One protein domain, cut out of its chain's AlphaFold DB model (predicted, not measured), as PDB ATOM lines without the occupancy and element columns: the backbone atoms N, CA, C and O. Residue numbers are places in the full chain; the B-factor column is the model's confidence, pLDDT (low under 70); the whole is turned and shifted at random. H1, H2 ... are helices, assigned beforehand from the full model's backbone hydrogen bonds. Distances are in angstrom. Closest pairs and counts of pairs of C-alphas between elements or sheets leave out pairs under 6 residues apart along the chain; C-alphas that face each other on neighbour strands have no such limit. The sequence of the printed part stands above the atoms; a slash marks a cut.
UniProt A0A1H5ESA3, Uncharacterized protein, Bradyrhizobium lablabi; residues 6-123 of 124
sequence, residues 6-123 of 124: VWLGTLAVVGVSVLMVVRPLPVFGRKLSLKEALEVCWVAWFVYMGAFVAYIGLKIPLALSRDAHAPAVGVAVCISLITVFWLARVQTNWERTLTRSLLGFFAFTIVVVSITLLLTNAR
ATOM      1  N   VAL A   6      37.369 -49.491  47.801       66.75
ATOM      2  CA  VAL A   6      36.211 -48.763  47.256       66.75
ATOM      3  C   VAL A   6      35.080 -48.660  48.279       66.75
ATOM      4  O   VAL A   6      34.473 -47.597  48.431       66.75
ATOM      5  N   TRP A   7      34.819 -49.735  49.027       69.38
ATOM      6  CA  TRP A   7      33.827 -49.744  50.104       69.38
ATOM      7  C   TRP A   7      34.228 -48.807  51.241       69.38
ATOM      8  O   TRP A   7      33.410 -48.009  51.695       69.38
ATOM      9  N   LEU A   8      35.494 -48.854  51.661       69.31
ATOM     10  CA  LEU A   8      36.015 -47.971  52.708       69.31
ATOM     11  C   LEU A   8      35.968 -46.497  52.288       69.31
ATOM     12  O   LEU A   8      35.575 -45.648  53.085       69.31
ATOM     13  N   GLY A   9      36.308 -46.192  51.035       66.12
ATOM     14  CA  GLY A   9      36.249 -44.832  50.506       66.12
ATOM     15  C   GLY A   9      34.827 -44.292  50.404       66.12
ATOM     16  O   GLY A   9      34.555 -43.173  50.832       66.12
ATOM     17  N   THR A  10      33.895 -45.122  49.938       69.50
ATOM     18  CA  THR A  10      32.468 -44.780  49.885       69.50
ATOM     19  C   THR A  10      31.919 -44.519  51.289       69.50
ATOM     20  O   THR A  10      31.275 -43.498  51.520       69.50
ATOM     21  N   LEU A  11      32.231 -45.388  52.257       73.00
ATOM     22  CA  LEU A  11      31.825 -45.214  53.653       73.00
ATOM     23  C   LEU A  11      32.444 -43.971  54.296       73.00
ATOM     24  O   LEU A  11      31.775 -43.316  55.087       73.00
ATOM     25  N   ALA A  12      33.682 -43.613  53.951       68.62
ATOM     26  CA  ALA A  12      34.314 -42.393  54.441       68.62
ATOM     27  C   ALA A  12      33.609 -41.138  53.902       68.62
ATOM     28  O   ALA A  12      33.292 -40.235  54.673       68.62
ATOM     29  N   VAL A  13      33.297 -41.101  52.602       67.94
ATOM     30  CA  VAL A  13      32.571 -39.980  51.983       67.94
ATOM     31  C   VAL A  13      31.156 -39.866  52.557       67.94
ATOM     32  O   VAL A  13      30.724 -38.769  52.919       67.94
ATOM     33  N   VAL A  14      30.451 -40.988  52.725       72.25
ATOM     34  CA  VAL A  14      29.114 -41.019  53.340       72.25
ATOM     35  C   VAL A  14      29.182 -40.623  54.815       72.25
ATOM     36  O   VAL A  14      28.384 -39.812  55.272       72.25
ATOM     37  N   GLY A  15      30.152 -41.144  55.564       70.50
ATOM     38  CA  GLY A  15      30.333 -40.850  56.982       70.50
ATOM     39  C   GLY A  15      30.637 -39.377  57.234       70.50
ATOM     40  O   GLY A  15      30.041 -38.765  58.120       70.50
ATOM     41  N   VAL A  16      31.490 -38.774  56.403       69.12
ATOM     42  CA  VAL A  16      31.728 -37.330  56.441       69.12
ATOM     43  C   VAL A  16      30.464 -36.568  56.069       69.12
ATOM     44  O   VAL A  16      30.095 -35.672  56.818       69.12
ATOM     45  N   SER A  17      29.738 -36.978  55.026       66.44
ATOM     46  CA  SER A  17      28.449 -36.373  54.652       66.44
ATOM     47  C   SER A  17      27.444 -36.363  55.816       66.44
ATOM     48  O   SER A  17      26.827 -35.338  56.105       66.44
ATOM     49  N   VAL A  18      27.327 -37.473  56.554       70.12
ATOM     50  CA  VAL A  18      26.467 -37.581  57.745       70.12
ATOM     51  C   VAL A  18      26.955 -36.658  58.866       70.12
ATOM     52  O   VAL A  18      26.152 -35.941  59.465       70.12
ATOM     53  N   LEU A  19      28.263 -36.609  59.130       66.81
ATOM     54  CA  LEU A  19      28.843 -35.694  60.121       66.81
ATOM     55  C   LEU A  19      28.558 -34.220  59.797       66.81
ATOM     56  O   LEU A  19      28.290 -33.446  60.720       66.81
ATOM     57  N   MET A  20      28.549 -33.838  58.513       64.62
ATOM     58  CA  MET A  20      28.205 -32.472  58.101       64.62
ATOM     59  C   MET A  20      26.771 -32.095  58.453       64.62
ATOM     60  O   MET A  20      26.521 -30.960  58.850       64.62
ATOM     61  N   VAL A  21      25.840 -33.039  58.323       63.75
ATOM     62  CA  VAL A  21      24.426 -32.816  58.641       63.75
ATOM     63  C   VAL A  21      24.207 -32.765  60.154       63.75
ATOM     64  O   VAL A  21      23.448 -31.929  60.638       63.75
ATOM     65  N   VAL A  22      24.890 -33.624  60.917       66.19
ATOM     66  CA  VAL A  22      24.647 -33.772  62.360       66.19
ATOM     67  C   VAL A  22      25.325 -32.672  63.186       66.19
ATOM     68  O   VAL A  22      24.730 -32.187  64.149       66.19
ATOM     69  N   ARG A  23      26.557 -32.253  62.851       65.50
ATOM     70  CA  ARG A  23      27.289 -31.209  63.604       65.50
ATOM     71  C   ARG A  23      28.067 -30.234  62.706       65.50
ATOM     72  O   ARG A  23      29.291 -30.161  62.801       65.50
ATOM     73  N   PRO A  24      27.385 -29.400  61.906       60.97
ATOM     74  CA  PRO A  24      28.054 -28.467  60.997       60.97
ATOM     75  C   PRO A  24      28.847 -27.365  61.723       60.97
ATOM     76  O   PRO A  24      29.932 -26.988  61.288       60.97
ATOM     77  N   LEU A  25      28.338 -26.869  62.857       63.75
ATOM     78  CA  LEU A  25      28.908 -25.719  63.568       63.75
ATOM     79  C   LEU A  25      30.338 -25.954  64.106       63.75
ATOM     80  O   LEU A  25      31.207 -25.142  63.794       63.75
ATOM     81  N   PRO A  26      30.631 -27.032  64.865       60.81
ATOM     82  CA  PRO A  26      31.987 -27.284  65.360       60.81
ATOM     83  C   PRO A  26      32.977 -27.703  64.263       60.81
ATOM     84  O   PRO A  26      34.179 -27.563  64.457       60.81
ATOM     85  N   VAL A  27      32.498 -28.212  63.124       64.25
ATOM     86  CA  VAL A  27      33.368 -28.714  62.047       64.25
ATOM     87  C   VAL A  27      33.713 -27.617  61.034       64.25
ATOM     88  O   VAL A  27      34.846 -27.543  60.562       64.25
ATOM     89  N   PHE A  28      32.762 -26.735  60.717       66.38
ATOM     90  CA  PHE A  28      32.917 -25.740  59.648       66.38
ATOM     91  C   PHE A  28      32.908 -24.293  60.135       66.38
ATOM     92  O   PHE A  28      33.122 -23.388  59.334       66.38
ATOM     93  N   GLY A  29      32.650 -24.055  61.426       69.31
ATOM     94  CA  GLY A  29      32.554 -22.705  61.992       69.31
ATOM     95  C   GLY A  29      31.333 -21.916  61.504       69.31
ATOM     96  O   GLY A  29      31.192 -20.740  61.826       69.31
ATOM     97  N   ARG A  30      30.433 -22.552  60.739       73.62
ATOM     98  CA  ARG A  30      29.212 -21.959  60.180       73.62
ATOM     99  C   ARG A  30      28.043 -22.929  60.315       73.62
ATOM    100  O   ARG A  30      28.211 -24.144  60.224       73.62
ATOM    101  N   LYS A  31      26.834 -22.392  60.495       74.12
ATOM    102  CA  LYS A  31      25.601 -23.165  60.302       74.12
ATOM    103  C   LYS A  31      25.405 -23.384  58.801       74.12
ATOM    104  O   LYS A  31      25.129 -22.423  58.085       74.12
ATOM    105  N   LEU A  32      25.571 -24.621  58.337       71.62
ATOM    106  CA  LEU A  32      25.055 -25.029  57.032       71.62
ATOM    107  C   LEU A  32      23.576 -25.375  57.180       71.62
ATOM    108  O   LEU A  32      23.186 -26.047  58.138       71.62
ATOM    109  N   SER A  33      22.757 -24.933  56.230       81.06
ATOM    110  CA  SER A  33      21.418 -25.498  56.081       81.06
ATOM    111  C   SER A  33      21.501 -26.944  55.576       81.06
ATOM    112  O   SER A  33      22.481 -27.335  54.940       81.06
ATOM    113  N   LEU A  34      20.455 -27.739  55.819       78.88
ATOM    114  CA  LEU A  34      20.376 -29.120  55.325       78.88
ATOM    115  C   LEU A  34      20.548 -29.190  53.797       78.88
ATOM    116  O   LEU A  34      21.222 -30.084  53.294       78.88
ATOM    117  N   LYS A  35      19.973 -28.222  53.071       81.19
ATOM    118  CA  LYS A  35      20.088 -28.119  51.612       81.19
ATOM    119  C   LYS A  35      21.535 -27.877  51.179       81.19
ATOM    120  O   LYS A  35      22.053 -28.646  50.380       81.19
ATOM    121  N   GLU A  36      22.201 -26.886  51.774       79.50
ATOM    122  CA  GLU A  36      23.613 -26.600  51.481       79.50
ATOM    123  C   GLU A  36      24.509 -27.803  51.803       79.50
ATOM    124  O   GLU A  36      25.415 -28.123  51.039       79.50
ATOM    125  N   ALA A  37      24.259 -28.490  52.922       78.75
ATOM    126  CA  ALA A  37      25.021 -29.675  53.297       78.75
ATOM    127  C   ALA A  37      24.878 -30.785  52.245       78.75
ATOM    128  O   ALA A  37      25.884 -31.345  51.817       78.75
ATOM    129  N   LEU A  38      23.656 -31.054  51.771       80.94
ATOM    130  CA  LEU A  38      23.409 -32.025  50.701       80.94
ATOM    131  C   LEU A  38      24.099 -31.627  49.391       80.94
ATOM    132  O   LEU A  38      24.697 -32.477  48.736       80.94
ATOM    133  N   GLU A  39      24.061 -30.350  49.018       83.81
ATOM    134  CA  GLU A  39      24.712 -29.846  47.802       83.81
ATOM    135  C   GLU A  39      26.238 -29.994  47.874       83.81
ATOM    136  O   GLU A  39      26.857 -30.460  46.915       83.81
ATOM    137  N   VAL A  40      26.852 -29.694  49.023       82.44
ATOM    138  CA  VAL A  40      28.288 -29.928  49.253       82.44
ATOM    139  C   VAL A  40      28.629 -31.417  49.160       82.44
ATOM    140  O   VAL A  40      29.619 -31.775  48.518       82.44
ATOM    141  N   CYS A  41      27.803 -32.288  49.747       83.31
ATOM    142  CA  CYS A  41      27.998 -33.739  49.683       83.31
ATOM    143  C   CYS A  41      27.937 -34.254  48.240       83.31
ATOM    144  O   CYS A  41      28.774 -35.059  47.837       83.31
ATOM    145  N   TRP A  42      27.003 -33.746  47.432       83.62
ATOM    146  CA  TRP A  42      26.926 -34.086  46.012       83.62
ATOM    147  C   TRP A  42      28.163 -33.644  45.235       83.62
ATOM    148  O   TRP A  42      28.695 -34.415  44.439       83.62
ATOM    149  N   VAL A  43      28.664 -32.432  45.477       84.69
ATOM    150  CA  VAL A  43      29.894 -31.967  44.821       84.69
ATOM    151  C   VAL A  43      31.088 -32.842  45.209       84.69
ATOM    152  O   VAL A  43      31.859 -33.248  44.341       84.69
ATOM    153  N   ALA A  44      31.219 -33.193  46.487       84.88
ATOM    154  CA  ALA A  44      32.265 -34.091  46.967       84.88
ATOM    155  C   ALA A  44      32.177 -35.496  46.359       84.88
ATOM    156  O   ALA A  44      33.205 -36.096  46.021       84.88
ATOM    157  N   TRP A  45      30.957 -36.002  46.183       83.56
ATOM    158  CA  TRP A  45      30.689 -37.256  45.493       83.56
ATOM    159  C   TRP A  45      31.125 -37.206  44.029       83.56
ATOM    160  O   TRP A  45      31.799 -38.124  43.564       83.56
ATOM    161  N   PHE A  46      30.816 -36.123  43.308       85.69
ATOM    162  CA  PHE A  46      31.258 -35.956  41.920       85.69
ATOM    163  C   PHE A  46      32.779 -35.900  41.795       85.69
ATOM    164  O   PHE A  46      33.328 -36.465  40.854       85.69
ATOM    165  N   VAL A  47      33.477 -35.293  42.757       86.75
ATOM    166  CA  VAL A  47      34.946 -35.296  42.785       86.75
ATOM    167  C   VAL A  47      35.504 -36.698  43.032       86.75
ATOM    168  O   VAL A  47      36.410 -37.125  42.314       86.75
ATOM    169  N   TYR A  48      34.941 -37.440  43.992       85.38
ATOM    170  CA  TYR A  48      35.323 -38.832  44.250       85.38
ATOM    171  C   TYR A  48      35.121 -39.707  43.004       85.38
ATOM    172  O   TYR A  48      36.049 -40.378  42.550       85.38
ATOM    173  N   MET A  49      33.926 -39.647  42.409       85.19
ATOM    174  CA  MET A  49      33.595 -40.400  41.203       85.19
ATOM    175  C   MET A  49      34.438 -39.968  40.007       85.19
ATOM    176  O   MET A  49      34.869 -40.821  39.239       85.19
ATOM    177  N   GLY A  50      34.733 -38.675  39.856       87.12
ATOM    178  CA  GLY A  50      35.600 -38.166  38.794       87.12
ATOM    179  C   GLY A  50      37.005 -38.758  38.880       87.12
ATOM    180  O   GLY A  50      37.498 -39.327  37.907       87.12
ATOM    181  N   ALA A  51      37.624 -38.718  40.063       86.25
ATOM    182  CA  ALA A  51      38.928 -39.339  40.289       86.25
ATOM    183  C   ALA A  51      38.899 -40.858  40.027       86.25
ATOM    184  O   ALA A  51      39.818 -41.405  39.415       86.25
ATOM    185  N   PHE A  52      37.820 -41.535  40.431       82.94
ATOM    186  CA  PHE A  52      37.650 -42.967  40.198       82.94
ATOM    187  C   PHE A  52      37.500 -43.317  38.710       82.94
ATOM    188  O   PHE A  52      38.160 -44.233  38.219       82.94
ATOM    189  N   VAL A  53      36.681 -42.563  37.971       86.56
ATOM    190  CA  VAL A  53      36.490 -42.712  36.520       86.56
ATOM    191  C   VAL A  53      37.806 -42.492  35.779       86.56
ATOM    192  O   VAL A  53      38.155 -43.301  34.922       86.56
ATOM    193  N   ALA A  54      38.572 -41.461  36.145       87.56
ATOM    194  CA  ALA A  54      39.893 -41.203  35.574       87.56
ATOM    195  C   ALA A  54      40.839 -42.396  35.763       87.56
ATOM    196  O   ALA A  54      41.497 -42.834  34.821       87.56
ATOM    197  N   TYR A  55      40.866 -42.958  36.975       85.94
ATOM    198  CA  TYR A  55      41.659 -44.142  37.272       85.94
ATOM    199  C   TYR A  55      41.233 -45.346  36.423       85.94
ATOM    200  O   TYR A  55      42.091 -45.968  35.806       85.94
ATOM    201  N   ILE A  56      39.938 -45.670  36.347       83.75
ATOM    202  CA  ILE A  56      39.459 -46.808  35.542       83.75
ATOM    203  C   ILE A  56      39.768 -46.603  34.054       83.75
ATOM    204  O   ILE A  56      40.249 -47.532  33.402       83.75
ATOM    205  N   GLY A  57      39.558 -45.386  33.544       84.94
ATOM    206  CA  GLY A  57      39.862 -45.021  32.163       84.94
ATOM    207  C   GLY A  57      41.345 -45.142  31.815       84.94
ATOM    208  O   GLY A  57      41.686 -45.522  30.706       84.94
ATOM    209  N   LEU A  58      42.247 -44.908  32.772       83.81
ATOM    210  CA  LEU A  58      43.685 -45.129  32.588       83.81
ATOM    211  C   LEU A  58      44.101 -46.585  32.832       83.81
ATOM    212  O   LEU A  58      45.033 -47.078  32.201       83.81
ATOM    213  N   LYS A  59      43.410 -47.295  33.728       84.81
ATOM    214  CA  LYS A  59      43.754 -48.661  34.136       84.81
ATOM    215  C   LYS A  59      43.753 -49.633  32.966       84.81
ATOM    216  O   LYS A  59      44.698 -50.407  32.826       84.81
ATOM    217  N   ILE A  60      42.704 -49.586  32.148       79.75
ATOM    218  CA  ILE A  60      42.523 -50.471  30.990       79.75
ATOM    219  C   ILE A  60      43.653 -50.268  29.962       79.75
ATOM    220  O   ILE A  60      44.398 -51.217  29.712       79.75
ATOM    221  N   PRO A  61      43.865 -49.056  29.410       81.44
ATOM    222  CA  PRO A  61      44.871 -48.829  28.383       81.44
ATOM    223  C   PRO A  61      46.301 -48.872  28.906       81.44
ATOM    224  O   PRO A  61      47.199 -49.046  28.099       81.44
ATOM    225  N   LEU A  62      46.566 -48.721  30.207       82.75
ATOM    226  CA  LEU A  62      47.925 -48.830  30.755       82.75
ATOM    227  C   LEU A  62      48.235 -50.211  31.343       82.75
ATOM    228  O   LEU A  62      49.370 -50.441  31.748       82.75
ATOM    229  N   ALA A  63      47.266 -51.136  31.362       83.44
ATOM    230  CA  ALA A  63      47.390 -52.439  32.021       83.44
ATOM    231  C   ALA A  63      47.909 -52.323  33.472       83.44
ATOM    232  O   ALA A  63      48.735 -53.117  33.922       83.44
ATOM    233  N   LEU A  64      47.434 -51.303  34.199       82.81
ATOM    234  CA  LEU A  64      47.858 -51.042  35.577       82.81
ATOM    235  C   LEU A  64      47.530 -52.238  36.480       82.81
ATOM    236  O   LEU A  64      46.436 -52.812  36.412       82.81
ATOM    237  N   SER A  65      48.477 -52.586  37.356       83.62
ATOM    238  CA  SER A  65      48.329 -53.707  38.281       83.62
ATOM    239  C   SER A  65      47.190 -53.472  39.278       83.62
ATOM    240  O   SER A  65      46.740 -52.348  39.525       83.62
ATOM    241  N   ARG A  66      46.710 -54.559  39.892       77.62
ATOM    242  CA  ARG A  66      45.662 -54.495  40.921       77.62
ATOM    243  C   ARG A  66      46.111 -53.701  42.155       77.62
ATOM    244  O   ARG A  66      45.265 -53.100  42.812       77.62
ATOM    245  N   ASP A  67      47.416 -53.632  42.406       82.19
ATOM    246  CA  ASP A  67      48.008 -52.904  43.532       82.19
ATOM    247  C   ASP A  67      47.863 -51.385  43.393       82.19
ATOM    248  O   ASP A  67      47.795 -50.682  44.396       82.19
ATOM    249  N   ALA A  68      47.707 -50.870  42.166       78.69
ATOM    250  CA  ALA A  68      47.433 -49.454  41.919       78.69
ATOM    251  C   ALA A  68      46.019 -49.024  42.367       78.69
ATOM    252  O   ALA A  68      45.711 -47.834  42.409       78.69
ATOM    253  N   HIS A  69      45.147 -49.973  42.725       81.00
ATOM    254  CA  HIS A  69      43.756 -49.679  43.054       81.00
ATOM    255  C   HIS A  69      43.580 -49.013  44.419       81.00
ATOM    256  O   HIS A  69      42.898 -47.995  44.519       81.00
ATOM    257  N   ALA A  70      44.213 -49.554  45.460       77.94
ATOM    258  CA  ALA A  70      44.159 -48.996  46.807       77.94
ATOM    259  C   ALA A  70      44.684 -47.544  46.890       77.94
ATOM    260  O   ALA A  70      43.965 -46.704  47.436       77.94
ATOM    261  N   PRO A  71      45.859 -47.192  46.322       82.31
ATOM    262  CA  PRO A  71      46.331 -45.809  46.338       82.31
ATOM    263  C   PRO A  71      45.441 -44.879  45.506       82.31
ATOM    264  O   PRO A  71      45.189 -43.758  45.939       82.31
ATOM    265  N   ALA A  72      44.896 -45.332  44.370       81.56
ATOM    266  CA  ALA A  72      43.970 -44.522  43.574       81.56
ATOM    267  C   ALA A  72      42.688 -44.179  44.349       81.56
ATOM    268  O   ALA A  72      42.253 -43.027  44.357       81.56
ATOM    269  N   VAL A  73      42.113 -45.159  45.053       80.25
ATOM    270  CA  VAL A  73      40.951 -44.922  45.917       80.25
ATOM    271  C   VAL A  73      41.320 -44.013  47.088       80.25
ATOM    272  O   VAL A  73      40.576 -43.082  47.384       80.25
ATOM    273  N   GLY A  74      42.484 -44.214  47.711       80.12
ATOM    274  CA  GLY A  74      42.983 -43.339  48.774       80.12
ATOM    275  C   GLY A  74      43.076 -41.877  48.331       80.12
ATOM    276  O   GLY A  74      42.543 -40.996  49.000       80.12
ATOM    277  N   VAL A  75      43.662 -41.619  47.159       84.31
ATOM    278  CA  VAL A  75      43.747 -40.271  46.577       84.31
ATOM    279  C   VAL A  75      42.355 -39.699  46.300       84.31
ATOM    280  O   VAL A  75      42.090 -38.555  46.670       84.31
ATOM    281  N   ALA A  76      41.442 -40.483  45.717       84.00
ATOM    282  CA  ALA A  76      40.074 -40.039  45.451       84.00
ATOM    283  C   ALA A  76      39.340 -39.621  46.739       84.00
ATOM    284  O   ALA A  76      38.681 -38.580  46.772       84.00
ATOM    285  N   VAL A  77      39.499 -40.394  47.818       80.12
ATOM    286  CA  VAL A  77      38.933 -40.077  49.137       80.12
ATOM    287  C   VAL A  77      39.557 -38.805  49.700       80.12
ATOM    288  O   VAL A  77      38.828 -37.896  50.084       80.12
ATOM    289  N   CYS A  78      40.887 -38.693  49.710       84.12
ATOM    290  CA  CYS A  78      41.575 -37.513  50.235       84.12
ATOM    291  C   CYS A  78      41.153 -36.228  49.508       84.12
ATOM    292  O   CYS A  78      40.833 -35.235  50.160       84.12
ATOM    293  N   ILE A  79      41.097 -36.246  48.172       85.75
ATOM    294  CA  ILE A  79      40.687 -35.082  47.374       85.75
ATOM    295  C   ILE A  79      39.214 -34.739  47.634       85.75
ATOM    296  O   ILE A  79      38.876 -33.562  47.790       85.75
ATOM    297  N   SER A  80      38.340 -35.745  47.732       82.50
ATOM    298  CA  SER A  80      36.927 -35.540  48.069       82.50
ATOM    299  C   SER A  80      36.776 -34.882  49.445       82.50
ATOM    300  O   SER A  80      36.106 -33.860  49.564       82.50
ATOM    301  N   LEU A  81      37.486 -35.370  50.467       80.31
ATOM    302  CA  LEU A  81      37.462 -34.795  51.814       80.31
ATOM    303  C   LEU A  81      37.985 -33.357  51.856       80.31
ATOM    304  O   LEU A  81      37.369 -32.495  52.479       80.31
ATOM    305  N   ILE A  82      39.093 -33.067  51.170       85.00
ATOM    306  CA  ILE A  82      39.614 -31.698  51.060       85.00
ATOM    307  C   ILE A  82      38.574 -30.791  50.397       85.00
ATOM    308  O   ILE A  82      38.318 -29.692  50.887       85.00
ATOM    309  N   THR A  83      37.928 -31.273  49.331       82.62
ATOM    310  CA  THR A  83      36.860 -30.546  48.635       82.62
ATOM    311  C   THR A  83      35.711 -30.225  49.586       82.62
ATOM    312  O   THR A  83      35.270 -29.081  49.641       82.62
ATOM    313  N   VAL A  84      35.276 -31.198  50.391       79.19
ATOM    314  CA  VAL A  84      34.253 -31.019  51.429       79.19
ATOM    315  C   VAL A  84      34.636 -29.909  52.408       79.19
ATOM    316  O   VAL A  84      33.864 -28.970  52.610       79.19
ATOM    317  N   PHE A  85      35.829 -29.995  53.004       79.38
ATOM    318  CA  PHE A  85      36.295 -29.015  53.991       79.38
ATOM    319  C   PHE A  85      36.413 -27.610  53.410       79.38
ATOM    320  O   PHE A  85      36.134 -26.631  54.106       79.38
ATOM    321  N   TRP A  86      36.826 -27.509  52.150       82.19
ATOM    322  CA  TRP A  86      36.991 -26.233  51.474       82.19
ATOM    323  C   TRP A  86      35.639 -25.615  51.112       82.19
ATOM    324  O   TRP A  86      35.361 -24.472  51.470       82.19
ATOM    325  N   LEU A  87      34.758 -26.395  50.484       79.75
ATOM    326  CA  LEU A  87      33.439 -25.948  50.043       79.75
ATOM    327  C   LEU A  87      32.527 -25.569  51.208       79.75
ATOM    328  O   LEU A  87      31.866 -24.537  51.152       79.75
ATOM    329  N   ALA A  88      32.538 -26.330  52.301       73.81
ATOM    330  CA  ALA A  88      31.695 -26.045  53.460       73.81
ATOM    331  C   ALA A  88      31.954 -24.667  54.101       73.81
ATOM    332  O   ALA A  88      31.076 -24.113  54.769       73.81
ATOM    333  N   ARG A  89      33.147 -24.094  53.888       75.88
ATOM    334  CA  ARG A  89      33.538 -22.774  54.401       75.88
ATOM    335  C   ARG A  89      33.120 -21.614  53.497       75.88
ATOM    336  O   ARG A  89      33.139 -20.472  53.946       75.88
ATOM    337  N   VAL A  90      32.737 -21.875  52.248       79.62
ATOM    338  CA  VAL A  90      32.402 -20.837  51.267       79.62
ATOM    339  C   VAL A  90      30.889 -20.621  51.229       79.62
ATOM    340  O   VAL A  90      30.115 -21.570  51.140       79.62
ATOM    341  N   GLN A  91      30.441 -19.365  51.275       73.94
ATOM    342  CA  GLN A  91      29.067 -19.014  50.911       73.94
ATOM    343  C   GLN A  91      29.011 -18.758  49.407       73.94
ATOM    344  O   GLN A  91      29.610 -17.812  48.904       73.94
ATOM    345  N   THR A  92      28.305 -19.621  48.681       78.81
ATOM    346  CA  THR A  92      28.084 -19.486  47.239       78.81
ATOM    347  C   THR A  92      26.648 -19.860  46.891       78.81
ATOM    348  O   THR A  92      25.920 -20.426  47.705       78.81
ATOM    349  N   ASN A  93      26.232 -19.556  45.664       85.12
ATOM    350  CA  ASN A  93      24.994 -20.084  45.112       85.12
ATOM    351  C   ASN A  93      25.183 -21.575  44.787       85.12
ATOM    352  O   ASN A  93      25.724 -21.938  43.738       85.12
ATOM    353  N   TRP A  94      24.774 -22.421  45.727       82.25
ATOM    354  CA  TRP A  94      24.982 -23.861  45.678       82.25
ATOM    355  C   TRP A  94      24.207 -24.569  44.574       82.25
ATOM    356  O   TRP A  94      24.767 -25.482  43.979       82.25
ATOM    357  N   GLU A  95      23.007 -24.108  44.214       82.75
ATOM    358  CA  GLU A  95      22.271 -24.654  43.066       82.75
ATOM    359  C   GLU A  95      23.105 -24.516  41.791       82.75
ATOM    360  O   GLU A  95      23.341 -25.482  41.066       82.75
ATOM    361  N   ARG A  96      23.655 -23.318  41.564       85.62
ATOM    362  CA  ARG A  96      24.518 -23.052  40.410       85.62
ATOM    363  C   ARG A  96      25.817 -23.853  40.466       85.62
ATOM    364  O   ARG A  96      26.280 -24.335  39.430       85.62
ATOM    365  N   THR A  97      26.424 -23.976  41.646       85.69
ATOM    366  CA  THR A  97      27.644 -24.771  41.845       85.69
ATOM    367  C   THR A  97      27.389 -26.252  41.583       85.69
ATOM    368  O   THR A  97      28.191 -26.887  40.902       85.69
ATOM    369  N   LEU A  98      26.263 -26.791  42.049       85.69
ATOM    370  CA  LEU A  98      25.867 -28.176  41.836       85.69
ATOM    371  C   LEU A  98      25.659 -28.457  40.347       85.69
ATOM    372  O   LEU A  98      26.241 -29.403  39.826       85.69
ATOM    373  N   THR A  99      24.905 -27.608  39.642       86.06
ATOM    374  CA  THR A  99      24.697 -27.756  38.194       86.06
ATOM    375  C   THR A  99      26.020 -27.702  37.432       86.06
ATOM    376  O   THR A  99      26.259 -28.528  36.554       86.06
ATOM    377  N   ARG A 100      26.916 -26.767  37.777       87.19
ATOM    378  CA  ARG A 100      28.250 -26.680  37.160       87.19
ATOM    379  C   ARG A 100      29.102 -27.911  37.446       87.19
ATOM    380  O   ARG A 100      29.773 -28.388  36.539       87.19
ATOM    381  N   SER A 101      29.065 -28.421  38.674       85.75
ATOM    382  CA  SER A 101      29.796 -29.627  39.066       85.75
ATOM    383  C   SER A 101      29.283 -30.857  38.318       85.75
ATOM    384  O   SER A 101      30.076 -31.604  37.755       85.75
ATOM    385  N   LEU A 102      27.959 -31.012  38.205       88.12
ATOM    386  CA  LEU A 102      27.327 -32.083  37.438       88.12
ATOM    387  C   LEU A 102      27.724 -32.026  35.956       88.12
ATOM    388  O   LEU A 102      28.167 -33.026  35.396       88.12
ATOM    389  N   LEU A 103      27.605 -30.853  35.326       88.06
ATOM    390  CA  LEU A 103      28.004 -30.653  33.930       88.06
ATOM    391  C   LEU A 103      29.499 -30.919  33.725       88.06
ATOM    392  O   LEU A 103      29.879 -31.587  32.766       88.06
ATOM    393  N   GLY A 104      30.342 -30.435  34.641       88.75
ATOM    394  CA  GLY A 104      31.780 -30.685  34.631       88.75
ATOM    395  C   GLY A 104      32.109 -32.171  34.749       88.75
ATOM    396  O   GLY A 104      32.930 -32.668  33.985       88.75
ATOM    397  N   PHE A 105      31.429 -32.900  35.635       89.19
ATOM    398  CA  PHE A 105      31.583 -34.345  35.790       89.19
ATOM    399  C   PHE A 105      31.176 -35.111  34.523       89.19
ATOM    400  O   PHE A 105      31.909 -36.000  34.085       89.19
ATOM    401  N   PHE A 106      30.058 -34.743  33.890       88.81
ATOM    402  CA  PHE A 106      29.645 -35.334  32.613       88.81
ATOM    403  C   PHE A 106      30.669 -35.075  31.506       88.81
ATOM    404  O   PHE A 106      31.112 -36.019  30.852       88.81
ATOM    405  N   ALA A 107      31.090 -33.821  31.325       92.44
ATOM    406  CA  ALA A 107      32.095 -33.458  30.330       92.44
ATOM    407  C   ALA A 107      33.421 -34.195  30.572       92.44
ATOM    408  O   ALA A 107      33.999 -34.760  29.646       92.44
ATOM    409  N   PHE A 108      33.866 -34.254  31.828       90.88
ATOM    410  CA  PHE A 108      35.064 -34.983  32.230       90.88
ATOM    411  C   PHE A 108      34.957 -36.478  31.915       90.88
ATOM    412  O   PHE A 108      35.876 -37.053  31.339       90.88
ATOM    413  N   THR A 109      33.821 -37.099  32.232       88.06
ATOM    414  CA  THR A 109      33.578 -38.519  31.945       88.06
ATOM    415  C   THR A 109      33.638 -38.796  30.447       88.06
ATOM    416  O   THR A 109      34.285 -39.756  30.037       88.06
ATOM    417  N   ILE A 110      33.031 -37.937  29.619       91.00
ATOM    418  CA  ILE A 110      33.106 -38.054  28.156       91.00
ATOM    419  C   ILE A 110      34.563 -37.996  27.693       91.00
ATOM    420  O   ILE A 110      34.998 -38.884  26.968       91.00
ATOM    421  N   VAL A 111      35.340 -37.012  28.161       92.25
ATOM    422  CA  VAL A 111      36.765 -36.880  27.814       92.25
ATOM    423  C   VAL A 111      37.556 -38.126  28.212       92.25
ATOM    424  O   VAL A 111      38.301 -38.661  27.393       92.25
ATOM    425  N   VAL A 112      37.376 -38.626  29.440       89.81
ATOM    426  CA  VAL A 112      38.064 -39.836  29.912       89.81
ATOM    427  C   VAL A 112      37.705 -41.036  29.045       89.81
ATOM    428  O   VAL A 112      38.604 -41.760  28.618       89.81
ATOM    429  N   VAL A 113      36.423 -41.243  28.736       88.62
ATOM    430  CA  VAL A 113      35.976 -42.350  27.880       88.62
ATOM    431  C   VAL A 113      36.553 -42.218  26.470       88.62
ATOM    432  O   VAL A 113      37.096 -43.191  25.952       88.62
ATOM    433  N   SER A 114      36.519 -41.028  25.867       89.81
ATOM    434  CA  SER A 114      37.099 -40.781  24.543       89.81
ATOM    435  C   SER A 114      38.602 -41.067  24.505       89.81
ATOM    436  O   SER A 114      39.065 -41.747  23.592       89.81
ATOM    437  N   ILE A 115      39.359 -40.614  25.510       88.50
ATOM    438  CA  ILE A 115      40.797 -40.900  25.626       88.50
ATOM    439  C   ILE A 115      41.031 -42.401  25.816       88.50
ATOM    440  O   ILE A 115      41.897 -42.976  25.163       88.50
ATOM    441  N   THR A 116      40.245 -43.052  26.675       88.06
ATOM    442  CA  THR A 116      40.344 -44.497  26.929       88.06
ATOM    443  C   THR A 116      40.144 -45.290  25.640       88.06
ATOM    444  O   THR A 116      40.944 -46.172  25.328       88.06
ATOM    445  N   LEU A 117      39.109 -44.954  24.863       87.00
ATOM    446  CA  LEU A 117      38.823 -45.581  23.572       87.00
ATOM    447  C   LEU A 117      39.945 -45.330  22.563       87.00
ATOM    448  O   LEU A 117      40.381 -46.269  21.906       87.00
ATOM    449  N   LEU A 118      40.455 -44.097  22.482       89.31
ATOM    450  CA  LEU A 118      41.565 -43.742  21.597       89.31
ATOM    451  C   LEU A 118      42.825 -44.560  21.914       89.31
ATOM    452  O   LEU A 118      43.418 -45.152  21.017       89.31
ATOM    453  N   LEU A 119      43.211 -44.626  23.191       85.94
ATOM    454  CA  LEU A 119      44.387 -45.370  23.646       85.94
ATOM    455  C   LEU A 119      44.227 -46.883  23.467       85.94
ATOM    456  O   LEU A 119      45.200 -47.573  23.176       85.94
ATOM    457  N   THR A 120      43.009 -47.400  23.639       84.31
ATOM    458  CA  THR A 120      42.720 -48.827  23.441       84.31
ATOM    459  C   THR A 120      42.784 -49.191  21.960       84.31
ATOM    460  O   THR A 120      43.382 -50.202  21.610       84.31
ATOM    461  N   ASN A 121      42.232 -48.347  21.082       85.44
ATOM    462  CA  ASN A 121      42.265 -48.571  19.639       85.44
ATOM    463  C   ASN A 121      43.683 -48.443  19.061       85.44
ATOM    464  O   ASN A 121      44.042 -49.193  18.169       85.44
ATOM    465  N   ALA A 122      44.518 -47.549  19.601       81.38
ATOM    466  CA  ALA A 122      45.914 -47.392  19.182       81.38
ATOM    467  C   ALA A 122      46.837 -48.565  19.575       81.38
ATOM    468  O   ALA A 122      47.991 -48.599  19.153       81.38
ATOM    469  N   ARG A 123      46.370 -49.496  20.420       68.50
ATOM    470  CA  ARG A 123      47.108 -50.714  20.798       68.50
ATOM    471  C   ARG A 123      46.846 -51.908  19.870       68.50
ATOM    472  O   ARG A 123      47.549 -52.907  20.014       68.50
TER     473      ARG A 123
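Overview. This is residues 6 to 123 of the 124 residues of an uncharacterized protein of Bradyrhizobium lablabi (UniProt A0A1H5ESA3). Four long helices make a narrow slab, with H3 in its middle: H1 and H4 pack side by side along one side of H3, making a triangle with it, and H5 packs along the other side. The short helix H2 sits at one end of the slab, beyond the last residues of H1 and H4. The printed part has 118 residues, with five named helices in the order H1, H2, H3, H4, H5 and no named strand, and its class is all helix. It is only just compact, close to loose, with a radius of gyration of the C-alphas of 16.1 A, and it spans 53 by 30 by 16 A, which is only just flat.

Arrangement. Start with H1, residues 6 to 22, and then find H3, residues 34 to 62, and H4, residues 66 to 87: these three make a bundle, helices side by side, and it is up and down, each running against the one before it. H1 touches H3, which meets it with residues 34 to 45 alone; the closest C-alphas, of Ser 17 and Cys 41, are 5.6 A apart, at a shallow tilt of 14 degrees, opposite ways. H1 touches H4 at Gly 9 and Val 77, whose C-alphas are the closest at 5.6 A; they run the same way at a shallow tilt of 14 degrees. H2, residues 24 to 28, is close to H1 but not clearly touching it, with the closest C-alphas, of Met 20 and Val 27, 7.5 A apart. H3 is the hub, touching three helices. H3 and H4 form a helical hairpin; look at Ala 44 and Ser 80, their closest C-alphas at 5.0 A, with a shallow tilt of 27 degrees, opposite ways. H5, residues 94 to 121, touches H3, closest at the C-alphas of Gly 57 and Thr 116, 5.3 A apart, the same way at a shallow tilt of 7 degrees. H5 is apart from H1, H2 and H4. In H1, H2 and H5 every O i to N i+4 pair is within hydrogen-bond range; in H3 it is 24 of 25 and in H4 16 of 18.

Along the chain. Find C-alpha 6 at (36.211, -48.763, 47.256); from there H1 runs 24.2 A to C-alpha 22. H2 follows after one residue. H3 begins at C-alpha 34, at (20.376, -29.120, 55.325), and runs 41.8 A to C-alpha 62. H4 runs 32.4 A from C-alpha 66 to C-alpha 87. H5 runs 39.8 A from C-alpha 94 and ends at C-alpha 121, at (42.265, -48.571, 19.639).

Size, cuts and confidence. The two C-alphas farthest apart, those of Leu 25 and Arg 123, are 52.8 A apart. The printed part has no cut; the link from H4 to H5 is short, and the other three are tight. The mean pLDDT of the printed part is 80.1; look for values under 70 at residues 6 to 10, 12 to 13, 16 to 17, 19 to 29 and 123.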